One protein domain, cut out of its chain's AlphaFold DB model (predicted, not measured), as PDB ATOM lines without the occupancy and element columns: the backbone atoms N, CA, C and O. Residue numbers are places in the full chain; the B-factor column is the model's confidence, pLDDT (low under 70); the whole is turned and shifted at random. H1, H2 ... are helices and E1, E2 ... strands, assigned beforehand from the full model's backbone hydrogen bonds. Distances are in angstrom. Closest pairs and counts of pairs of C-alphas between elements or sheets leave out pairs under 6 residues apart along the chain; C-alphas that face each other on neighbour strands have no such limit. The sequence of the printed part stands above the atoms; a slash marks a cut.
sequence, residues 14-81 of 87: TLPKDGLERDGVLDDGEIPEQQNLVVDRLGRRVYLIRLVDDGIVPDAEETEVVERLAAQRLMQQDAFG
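What this domain is: This is residues 14 to 81 of the 87 residues of an uncharacterized protein of Halobaculum gomorrense (UniProt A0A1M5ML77). A two-stranded hairpin, E1 and E2, has a short helix, H1, set off from it across a long looped link, while a long helix, H2, sticks out as a free arm with residues 64 to 69 and 71 to 80. This arm makes much of the length of a rod-like outline, with spans of 53 by 23 by 23 A. The printed part has 68 residues, with two named helices and two named strands in the order H1, E1, E2, H2; the sheet, E1 - E2, is antiparallel and the class is mixed, helices and strands. The whole is only just loose, close to extended, with a radius of gyration of the C-alphas of 16.1 A.

How they stand to each other: H1, residues 17 to 22, is apart from E2, residues 46 to 52. E1, residues 36 to 43, is the antiparallel neighbour of E2, with 157 degrees between their directions. The two form a hairpin with a tight link. C-alphas 39 and 49 face each other at 4.7 A; N 40 and O 48, at 2.9 A, and N 48 and O 40, at 2.8 A, are within hydrogen-bond range. H2, residues 64 to 80, is apart from H1 and from E1. In H1 and H2, every O i to N i+4 pair is within hydrogen-bond range.

Where its parts are: H1 begins at C-alpha 17, (118.467, 133.312, 182.135), and is 8.6 A long. E1 begins at C-alpha 36, (105.472, 142.828, 184.194), and is 22.4 A long; E2 is 19.7 A long. H2 is 24.2 A long and ends at C-alpha 80, (132.901, 161.844, 211.330).

The domain as a whole: The farthest C-alphas, of Asp 28 and Gly 81, are 53.5 A apart. The printed part has no cut. The links H1 to E1, 13 residues, and E2 to H2, 11 residues, are long. Mean pLDDT of the printed part is 86.2; residues 54 to 55, 58 and 79 to 81 are under 70.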
ATOM      1  N   THR A  14     119.271 142.272 177.288       90.44
ATOM      2  CA  THR A  14     118.975 140.880 177.620       90.44
ATOM      3  C   THR A  14     119.380 140.587 179.057       90.44
ATOM      4  O   THR A  14     120.546 140.714 179.422       90.44
ATOM      5  N   LEU A  15     118.421 140.161 179.877       90.88
ATOM      6  CA  LEU A  15     118.714 139.647 181.212       90.88
ATOM      7  C   LEU A  15     119.181 138.183 181.095       90.88
ATOM      8  O   LEU A  15     118.567 137.418 180.349       90.88
ATOM      9  N   PRO A  16     120.284 137.783 181.756       91.56
ATOM     10  CA  PRO A  16     120.748 136.397 181.737       91.56
ATOM     11  C   PRO A  16     119.721 135.443 182.360       91.56
ATOM     12  O   PRO A  16     119.227 135.713 183.454       91.56
ATOM     13  N   LYS A  17     119.456 134.312 181.695       91.94
ATOM     14  CA  LYS A  17     118.467 133.312 182.135       91.94
ATOM     15  C   LYS A  17     118.791 132.743 183.522       91.94
ATOM     16  O   LYS A  17     117.903 132.699 184.359       91.94
ATOM     17  N   ASP A  18     120.063 132.459 183.800       93.94
ATOM     18  CA  ASP A  18     120.529 131.956 185.105       93.94
ATOM     19  C   ASP A  18     120.193 132.905 186.270       93.94
ATOM     20  O   ASP A  18     119.943 132.465 187.389       93.94
ATOM     21  N   GLY A  19     120.199 134.221 186.019       92.19
ATOM     22  CA  GLY A  19     119.805 135.214 187.020       92.19
ATOM     23  C   GLY A  19     118.304 135.167 187.283       92.19
ATOM     24  O   GLY A  19     117.888 135.089 188.430       92.19
ATOM     25  N   LEU A  20     117.506 135.124 186.214       93.19
ATOM     26  CA  LEU A  20     116.049 135.014 186.300       93.19
ATOM     27  C   LEU A  20     115.607 133.723 187.001       93.19
ATOM     28  O   LEU A  20     114.693 133.750 187.815       93.19
ATOM     29  N   GLU A  21     116.270 132.601 186.715       94.06
ATOM     30  CA  GLU A  21     116.006 131.321 187.378       94.06
ATOM     31  C   GLU A  21     116.321 131.395 188.874       94.06
ATOM     32  O   GLU A  21     115.506 131.005 189.706       94.06
ATOM     33  N   ARG A  22     117.485 131.952 189.226       93.00
ATOM     34  CA  ARG A  22     117.897 132.134 190.622       93.00
ATOM     35  C   ARG A  22     116.942 133.038 191.402       93.00
ATOM     36  O   ARG A  22     116.756 132.816 192.597       93.00
ATOM     37  N   ASP A  23     116.369 134.026 190.728       90.06
ATOM     38  CA  ASP A  23     115.412 134.969 191.300       90.06
ATOM     39  C   ASP A  23     113.966 134.419 191.284       90.06
ATOM     40  O   ASP A  23     113.054 135.102 191.738       90.06
ATOM     41  N   GLY A  24     113.745 133.185 190.803       91.31
ATOM     42  CA  GLY A  24     112.434 132.520 190.807       91.31
ATOM     43  C   GLY A  24     111.442 133.060 189.772       91.31
ATOM     44  O   GLY A  24     110.245 132.838 189.898       91.31
ATOM     45  N   VAL A  25     111.938 133.773 188.761       91.44
ATOM     46  CA  VAL A  25     111.130 134.482 187.754       91.44
ATOM     47  C   VAL A  25     110.607 133.536 186.676       91.44
ATOM     48  O   VAL A  25     109.618 133.832 186.015       91.44
ATOM     49  N   LEU A  26     111.310 132.429 186.434       93.38
ATOM     50  CA  LEU A  26     110.965 131.493 185.368       93.38
ATOM     51  C   LEU A  26     109.923 130.475 185.844       93.38
ATOM     52  O   LEU A  26     110.080 129.895 186.916       93.38
ATOM     53  N   ASP A  27     108.936 130.198 184.996       91.44
ATOM     54  CA  ASP A  27     107.963 129.113 185.149       91.44
ATOM     55  C   ASP A  27     108.315 127.986 184.170       91.44
ATOM     56  O   ASP A  27     108.448 128.219 182.967       91.44
ATOM     57  N   ASP A  28     108.583 126.786 184.690       92.31
ATOM     58  CA  ASP A  28     109.103 125.639 183.924       92.31
ATOM     59  C   ASP A  28     110.309 125.979 183.020       92.31
ATOM     60  O   ASP A  28     110.504 125.439 181.927       92.31
ATOM     61  N   GLY A  29     111.160 126.891 183.496       92.75
ATOM     62  CA  GLY A  29     112.344 127.348 182.778       92.75
ATOM     63  C   GLY A  29     112.051 128.357 181.669       92.75
ATOM     64  O   GLY A  29     112.976 128.718 180.949       92.75
ATOM     65  N   GLU A  30     110.833 128.858 181.524       93.69
ATOM     66  CA  GLU A  30     110.476 129.905 180.569       93.69
ATOM     67  C   GLU A  30     110.025 131.181 181.282       93.69
ATOM     68  O   GLU A  30     109.637 131.171 182.445       93.69
ATOM     69  N   ILE A  31     110.138 132.324 180.604       91.75
ATOM     70  CA  ILE A  31     109.633 133.585 181.163       91.75
ATOM     71  C   ILE A  31     108.098 133.540 181.082       91.75
ATOM     72  O   ILE A  31     107.585 133.297 179.984       91.75
ATOM     73  N   PRO A  32     107.364 133.816 182.175       90.81
ATOM     74  CA  PRO A  32     105.906 133.836 182.166       90.81
ATOM     75  C   PRO A  32     105.348 134.779 181.093       90.81
ATOM     76  O   PRO A  32     105.884 135.869 180.867       90.81
ATOM     77  N   GLU A  33     104.227 134.404 180.465       87.12
ATOM     78  CA  GLU A  33     103.610 135.203 179.389       87.12
ATOM     79  C   GLU A  33     103.263 136.638 179.822       87.12
ATOM     80  O   GLU A  33     103.245 137.552 178.996       87.12
ATOM     81  N   GLN A  34     103.000 136.842 181.117       84.75
ATOM     82  CA  GLN A  34     102.612 138.126 181.701       84.75
ATOM     83  C   GLN A  34     103.616 138.639 182.742       84.75
ATOM     84  O   GLN A  34     103.224 139.207 183.758       84.75
ATOM     85  N   GLN A  35     104.919 138.489 182.487       89.44
ATOM     86  CA  GLN A  35     105.924 139.127 183.335       89.44
ATOM     87  C   GLN A  35     105.916 140.652 183.151       89.44
ATOM     88  O   GLN A  35     106.398 141.184 182.144       89.44
ATOM     89  N   ASN A  36     105.419 141.371 184.157       88.62
ATOM     90  CA  ASN A  36     105.472 142.828 184.194       88.62
ATOM     91  C   ASN A  36     106.826 143.316 184.717       88.62
ATOM     92  O   ASN A  36     107.475 142.668 185.543       88.62
ATOM     93  N   LEU A  37     107.245 144.483 184.228       89.56
ATOM     94  CA  LEU A  37     108.462 145.153 184.671       89.56
ATOM     95  C   LEU A  37     108.289 146.670 184.688       89.56
ATOM     96  O   LEU A  37     107.533 147.235 183.896       89.56
ATOM     97  N   VAL A  38     109.049 147.324 185.556       89.62
ATOM     98  CA  VAL A  38     109.201 148.782 185.591       89.62
ATOM     99  C   VAL A  38     110.651 149.134 185.282       89.62
ATOM    100  O   VAL A  38     111.580 148.463 185.738       89.62
ATOM    101  N   VAL A  39     110.840 150.183 184.477       90.44
ATOM    102  CA  VAL A  39     112.158 150.718 184.133       90.44
ATOM    103  C   VAL A  39     112.242 152.170 184.569       90.44
ATOM    104  O   VAL A  39     111.603 153.035 183.973       90.44
ATOM    105  N   ASP A  40     113.107 152.441 185.538       88.94
ATOM    106  CA  ASP A  40     113.314 153.780 186.078       88.94
ATOM    107  C   ASP A  40     114.699 154.306 185.751       88.94
ATOM    108  O   ASP A  40     115.698 153.581 185.717       88.94
ATOM    109  N   ARG A  41     114.783 155.616 185.537       90.06
ATOM    110  CA  ARG A  41     116.062 156.300 185.374       90.06
ATOM    111  C   ARG A  41     116.540 156.810 186.729       90.06
ATOM    112  O   ARG A  41     116.036 157.815 187.213       90.06
ATOM    113  N   LEU A  42     117.590 156.193 187.269       87.75
ATOM    114  CA  LEU A  42     118.210 156.628 188.531       87.75
ATOM    115  C   LEU A  42     119.212 157.775 188.358       87.75
ATOM    116  O   LEU A  42     119.612 158.424 189.319       87.75
ATOM    117  N   GLY A  43     119.668 158.022 187.130       86.62
ATOM    118  CA  GLY A  43     120.654 159.061 186.872       86.62
ATOM    119  C   GLY A  43     121.094 159.126 185.419       86.62
ATOM    120  O   GLY A  43     120.518 158.516 184.512       86.62
ATOM    121  N   ARG A  44     122.148 159.901 185.155       95.19
ATOM    122  CA  ARG A  44     122.698 160.012 183.801       95.19
ATOM    123  C   ARG A  44     123.239 158.653 183.348       95.19
ATOM    124  O   ARG A  44     124.283 158.229 183.821       95.19
ATOM    125  N   ARG A  45     122.565 158.044 182.361       92.62
ATOM    126  CA  ARG A  45     122.915 156.741 181.757       92.62
ATOM    127  C   ARG A  45     122.853 155.559 182.737       92.62
ATOM    128  O   ARG A  45     123.509 154.553 182.501       92.62
ATOM    129  N   VAL A  46     122.061 155.680 183.801       91.88
ATOM    130  CA  VAL A  46     121.831 154.609 184.777       91.88
ATOM    131  C   VAL A  46     120.338 154.330 184.824       91.88
ATOM    132  O   VAL A  46     119.543 155.251 185.027       91.88
ATOM    133  N   TYR A  47     119.987 153.068 184.610       90.69
ATOM    134  CA  TYR A  47     118.617 152.581 184.599       90.69
ATOM    135  C   TYR A  47     118.494 151.418 185.577       90.69
ATOM    136  O   TYR A  47     119.415 150.608 185.687       90.69
ATOM    137  N   LEU A  48     117.365 151.359 186.269       89.12
ATOM    138  CA  LEU A  48     116.961 150.278 187.151       89.12
ATOM    139  C   LEU A  48     115.815 149.526 186.478       89.12
ATOM    140  O   LEU A  48     114.880 150.152 185.988       89.12
ATOM    141  N   ILE A  49     115.907 148.200 186.443       89.88
ATOM    142  CA  ILE A  49     114.848 147.317 185.954       89.88
ATOM    143  C   ILE A  49     114.356 146.518 187.155       89.88
ATOM    144  O   ILE A  49     115.178 145.980 187.898       89.88
ATOM    145  N   ARG A  50     113.040 146.459 187.345       88.12
ATOM    146  CA  ARG A  50     112.399 145.726 188.442       88.12
ATOM    147  C   ARG A  50     111.282 144.858 187.897       88.12
ATOM    148  O   ARG A  50     110.472 145.344 187.111       88.12
ATOM    149  N   LEU A  51     111.277 143.596 188.303       88.44
ATOM    150  CA  LEU A  51     110.232 142.622 187.998       88.44
ATOM    151  C   LEU A  51     109.093 142.796 189.010       88.44
ATOM    152  O   LEU A  51     109.343 143.206 190.144       88.44
ATOM    153  N   VAL A  52     107.855 142.571 188.576       85.81
ATOM    154  CA  VAL A  52     106.653 142.880 189.358       85.81
ATOM    155  C   VAL A  52     105.706 141.695 189.333       85.81
ATOM    156  O   VAL A  52     105.201 141.359 188.261       85.81
ATOM    157  N   ASP A  53     105.416 141.149 190.513       73.25
ATOM    158  CA  ASP A  53     104.610 139.932 190.620       73.25
ATOM    159  C   ASP A  53     103.138 140.189 190.962       73.25
ATOM    160  O   ASP A  53     102.322 139.348 190.632       73.25
ATOM    161  N   ASP A  54     102.753 141.353 191.513       69.75
ATOM    162  CA  ASP A  54     101.342 141.640 191.864       69.75
ATOM    163  C   ASP A  54     101.021 143.149 191.988       69.75
ATOM    164  O   ASP A  54     100.260 143.616 192.836       69.75
ATOM    165  N   GLY A  55     101.618 143.963 191.116       69.25
ATOM    166  CA  GLY A  55     101.187 145.349 190.886       69.25
ATOM    167  C   GLY A  55     101.623 146.398 191.917       69.25
ATOM    168  O   GLY A  55     101.451 147.586 191.647       69.25
ATOM    169  N   ILE A  56     102.236 146.012 193.040       70.31
ATOM    170  CA  ILE A  56     102.918 146.967 193.924       70.31
ATOM    171  C   ILE A  56     104.413 146.921 193.642       70.31
ATOM    172  O   ILE A  56     105.086 145.920 193.876       70.31
ATOM    173  N   VAL A  57     104.926 148.040 193.144       78.00
ATOM    174  CA  VAL A  57     106.354 148.274 192.958       78.00
ATOM    175  C   VAL A  57     106.731 149.363 193.951       78.00
ATOM    176  O   VAL A  57     106.247 150.481 193.775       78.00
ATOM    177  N   PRO A  58     107.538 149.064 194.986       67.62
ATOM    178  CA  PRO A  58     108.069 150.091 195.881       67.62
ATOM    179  C   PRO A  58     108.780 151.174 195.074       67.62
ATOM    180  O   PRO A  58     109.228 150.900 193.957       67.62
ATOM    181  N   ASP A  59     108.954 152.379 195.596       80.69
ATOM    182  CA  ASP A  59     109.759 153.376 194.890       80.69
ATOM    183  C   ASP A  59     111.236 152.956 194.845       80.69
ATOM    184  O   ASP A  59     111.707 152.120 195.617       80.69
ATOM    185  N   ALA A  60     112.002 153.470 193.877       82.12
ATOM    186  CA  ALA A  60     113.404 153.062 193.731       82.12
ATOM    187  C   ALA A  60     114.232 153.351 194.998       82.12
ATOM    188  O   ALA A  60     115.178 152.622 195.305       82.12
ATOM    189  N   GLU A  61     113.858 154.399 195.731       81.31
ATOM    190  CA  GLU A  61     114.449 154.786 197.012       81.31
ATOM    191  C   GLU A  61     114.120 153.841 198.171       81.31
ATOM    192  O   GLU A  61     114.936 153.712 199.078       81.31
ATOM    193  N   GLU A  62     113.004 153.118 198.086       80.62
ATOM    194  CA  GLU A  62     112.543 152.138 199.081       80.62
ATOM    195  C   GLU A  62     113.145 150.742 198.846       80.62
ATOM    196  O   GLU A  62     112.826 149.774 199.534       80.62
ATOM    197  N   THR A  63     114.015 150.590 197.843       83.19
ATOM    198  CA  THR A  63     114.712 149.319 197.633       83.19
ATOM    199  C   THR A  63     115.752 149.096 198.731       83.19
ATOM    200  O   THR A  63     116.532 149.995 199.047       83.19
ATOM    201  N   GLU A  64     115.831 147.867 199.256       84.25
ATOM    202  CA  GLU A  64     116.701 147.501 200.392       84.25
ATOM    203  C   GLU A  64     118.146 147.998 200.218       84.25
ATOM    204  O   GLU A  64     118.777 148.499 201.149       84.25
ATOM    205  N   VAL A  65     118.688 147.901 198.999       86.94
ATOM    206  CA  VAL A  65     120.053 148.354 198.704       86.94
ATOM    207  C   VAL A  65     120.213 149.868 198.863       86.94
ATOM    208  O   VAL A  65     121.246 150.314 199.370       86.94
ATOM    209  N   VAL A  66     119.222 150.658 198.446       86.94
ATOM    210  CA  VAL A  66     119.254 152.120 198.557       86.94
ATOM    211  C   VAL A  66     119.100 152.531 200.014       86.94
ATOM    212  O   VAL A  66     119.931 153.303 200.500       86.94
ATOM    213  N   GLU A  67     118.144 151.950 200.737       90.00
ATOM    214  CA  GLU A  67     117.960 152.195 202.170       90.00
ATOM    215  C   GLU A  67     119.216 151.834 202.974       90.00
ATOM    216  O   GLU A  67     119.707 152.634 203.775       90.00
ATOM    217  N   ARG A  68     119.818 150.670 202.698       90.50
ATOM    218  CA  ARG A  68     121.057 150.232 203.353       90.50
ATOM    219  C   ARG A  68     122.209 151.195 203.088       90.50
ATOM    220  O   ARG A  68     122.958 151.525 204.007       90.50
ATOM    221  N   LEU A  69     122.375 151.646 201.844       91.88
ATOM    222  CA  LEU A  69     123.408 152.622 201.483       91.88
ATOM    223  C   LEU A  69     123.165 153.982 202.148       91.88
ATOM    224  O   LEU A  69     124.124 154.620 202.586       91.88
ATOM    225  N   ALA A  70     121.911 154.423 202.242       89.94
ATOM    226  CA  ALA A  70     121.545 155.650 202.936       89.94
ATOM    227  C   ALA A  70     121.870 155.552 204.437       89.94
ATOM    228  O   ALA A  70     122.562 156.425 204.964       89.94
ATOM    229  N   ALA A  71     121.488 154.451 205.092       90.56
ATOM    230  CA  ALA A  71     121.799 154.186 206.495       90.56
ATOM    231  C   ALA A  71     123.314 154.163 206.759       90.56
ATOM    232  O   ALA A  71     123.798 154.819 207.680       90.56
ATOM    233  N   GLN A  72     124.087 153.480 205.906       92.00
ATOM    234  CA  GLN A  72     125.551 153.455 205.999       92.00
ATOM    235  C   GLN A  72     126.167 154.855 205.888       92.00
ATOM    236  O   GLN A  72     127.104 155.173 206.620       92.00
ATOM    237  N   ARG A  73     125.649 155.704 204.994       91.31
ATOM    238  CA  ARG A  73     126.139 157.080 204.826       91.31
ATOM    239  C   ARG A  73     125.814 157.963 206.023       91.31
ATOM    240  O   ARG A  73     126.683 158.727 206.427       91.31
ATOM    241  N   LEU A  74     124.617 157.843 206.596       91.12
ATOM    242  CA  LEU A  74     124.241 158.568 207.814       91.12
ATOM    243  C   LEU A  74     125.154 158.179 208.981       91.12
ATOM    244  O   LEU A  74     125.764 159.049 209.593       91.12
ATOM    245  N   MET A  75     125.358 156.876 209.201       88.00
ATOM    246  CA  MET A  75     126.267 156.382 210.243       88.00
ATOM    247  C   MET A  75     127.704 156.884 210.060       88.00
ATOM    248  O   MET A  75     128.369 157.217 211.035       88.00
ATOM    249  N   GLN A  76     128.193 156.962 208.818       85.50
ATOM    250  CA  GLN A  76     129.513 157.528 208.530       85.50
ATOM    251  C   GLN A  76     129.554 159.038 208.799       85.50
ATOM    252  O   GLN A  76     130.502 159.512 209.415       85.50
ATOM    253  N   GLN A  77     128.539 159.800 208.386       77.19
ATOM    254  CA  GLN A  77     128.470 161.243 208.646       77.19
ATOM    255  C   GLN A  77     128.402 161.564 210.145       77.19
ATOM    256  O   GLN A  77     129.093 162.475 210.598       77.19
ATOM    257  N   ASP A  78     127.644 160.784 210.915       71.56
ATOM    258  CA  ASP A  78     127.569 160.921 212.369       71.56
ATOM    259  C   ASP A  78     128.891 160.523 213.046       71.56
ATOM    260  O   ASP A  78     129.344 161.207 213.964       71.56
ATOM    261  N   ALA A  79     129.566 159.476 212.553       63.00
ATOM    262  CA  ALA A  79     130.869 159.042 213.062       63.00
ATOM    263  C   ALA A  79     132.011 160.034 212.766       63.00
ATOM    264  O   ALA A  79     132.980 160.086 213.524       63.00
ATOM    265  N   PHE A  80     131.908 160.823 211.691       61.47
ATOM    266  CA  PHE A  80     132.901 161.844 211.330       61.47
ATOM    267  C   PHE A  80     132.550 163.263 211.796       61.47
ATOM    268  O   PHE A  80     133.372 164.156 211.613       61.47
ATOM    269  N   GLY A  81     131.399 163.454 212.449       56.34
ATOM    270  CA  GLY A  81     131.046 164.662 213.186       56.34
ATOM    271  C   GLY A  81     130.839 165.909 212.324       56.34
ATOM    272  O   GLY A  81     131.742 166.424 211.670       56.34
TER     273      GLY A  81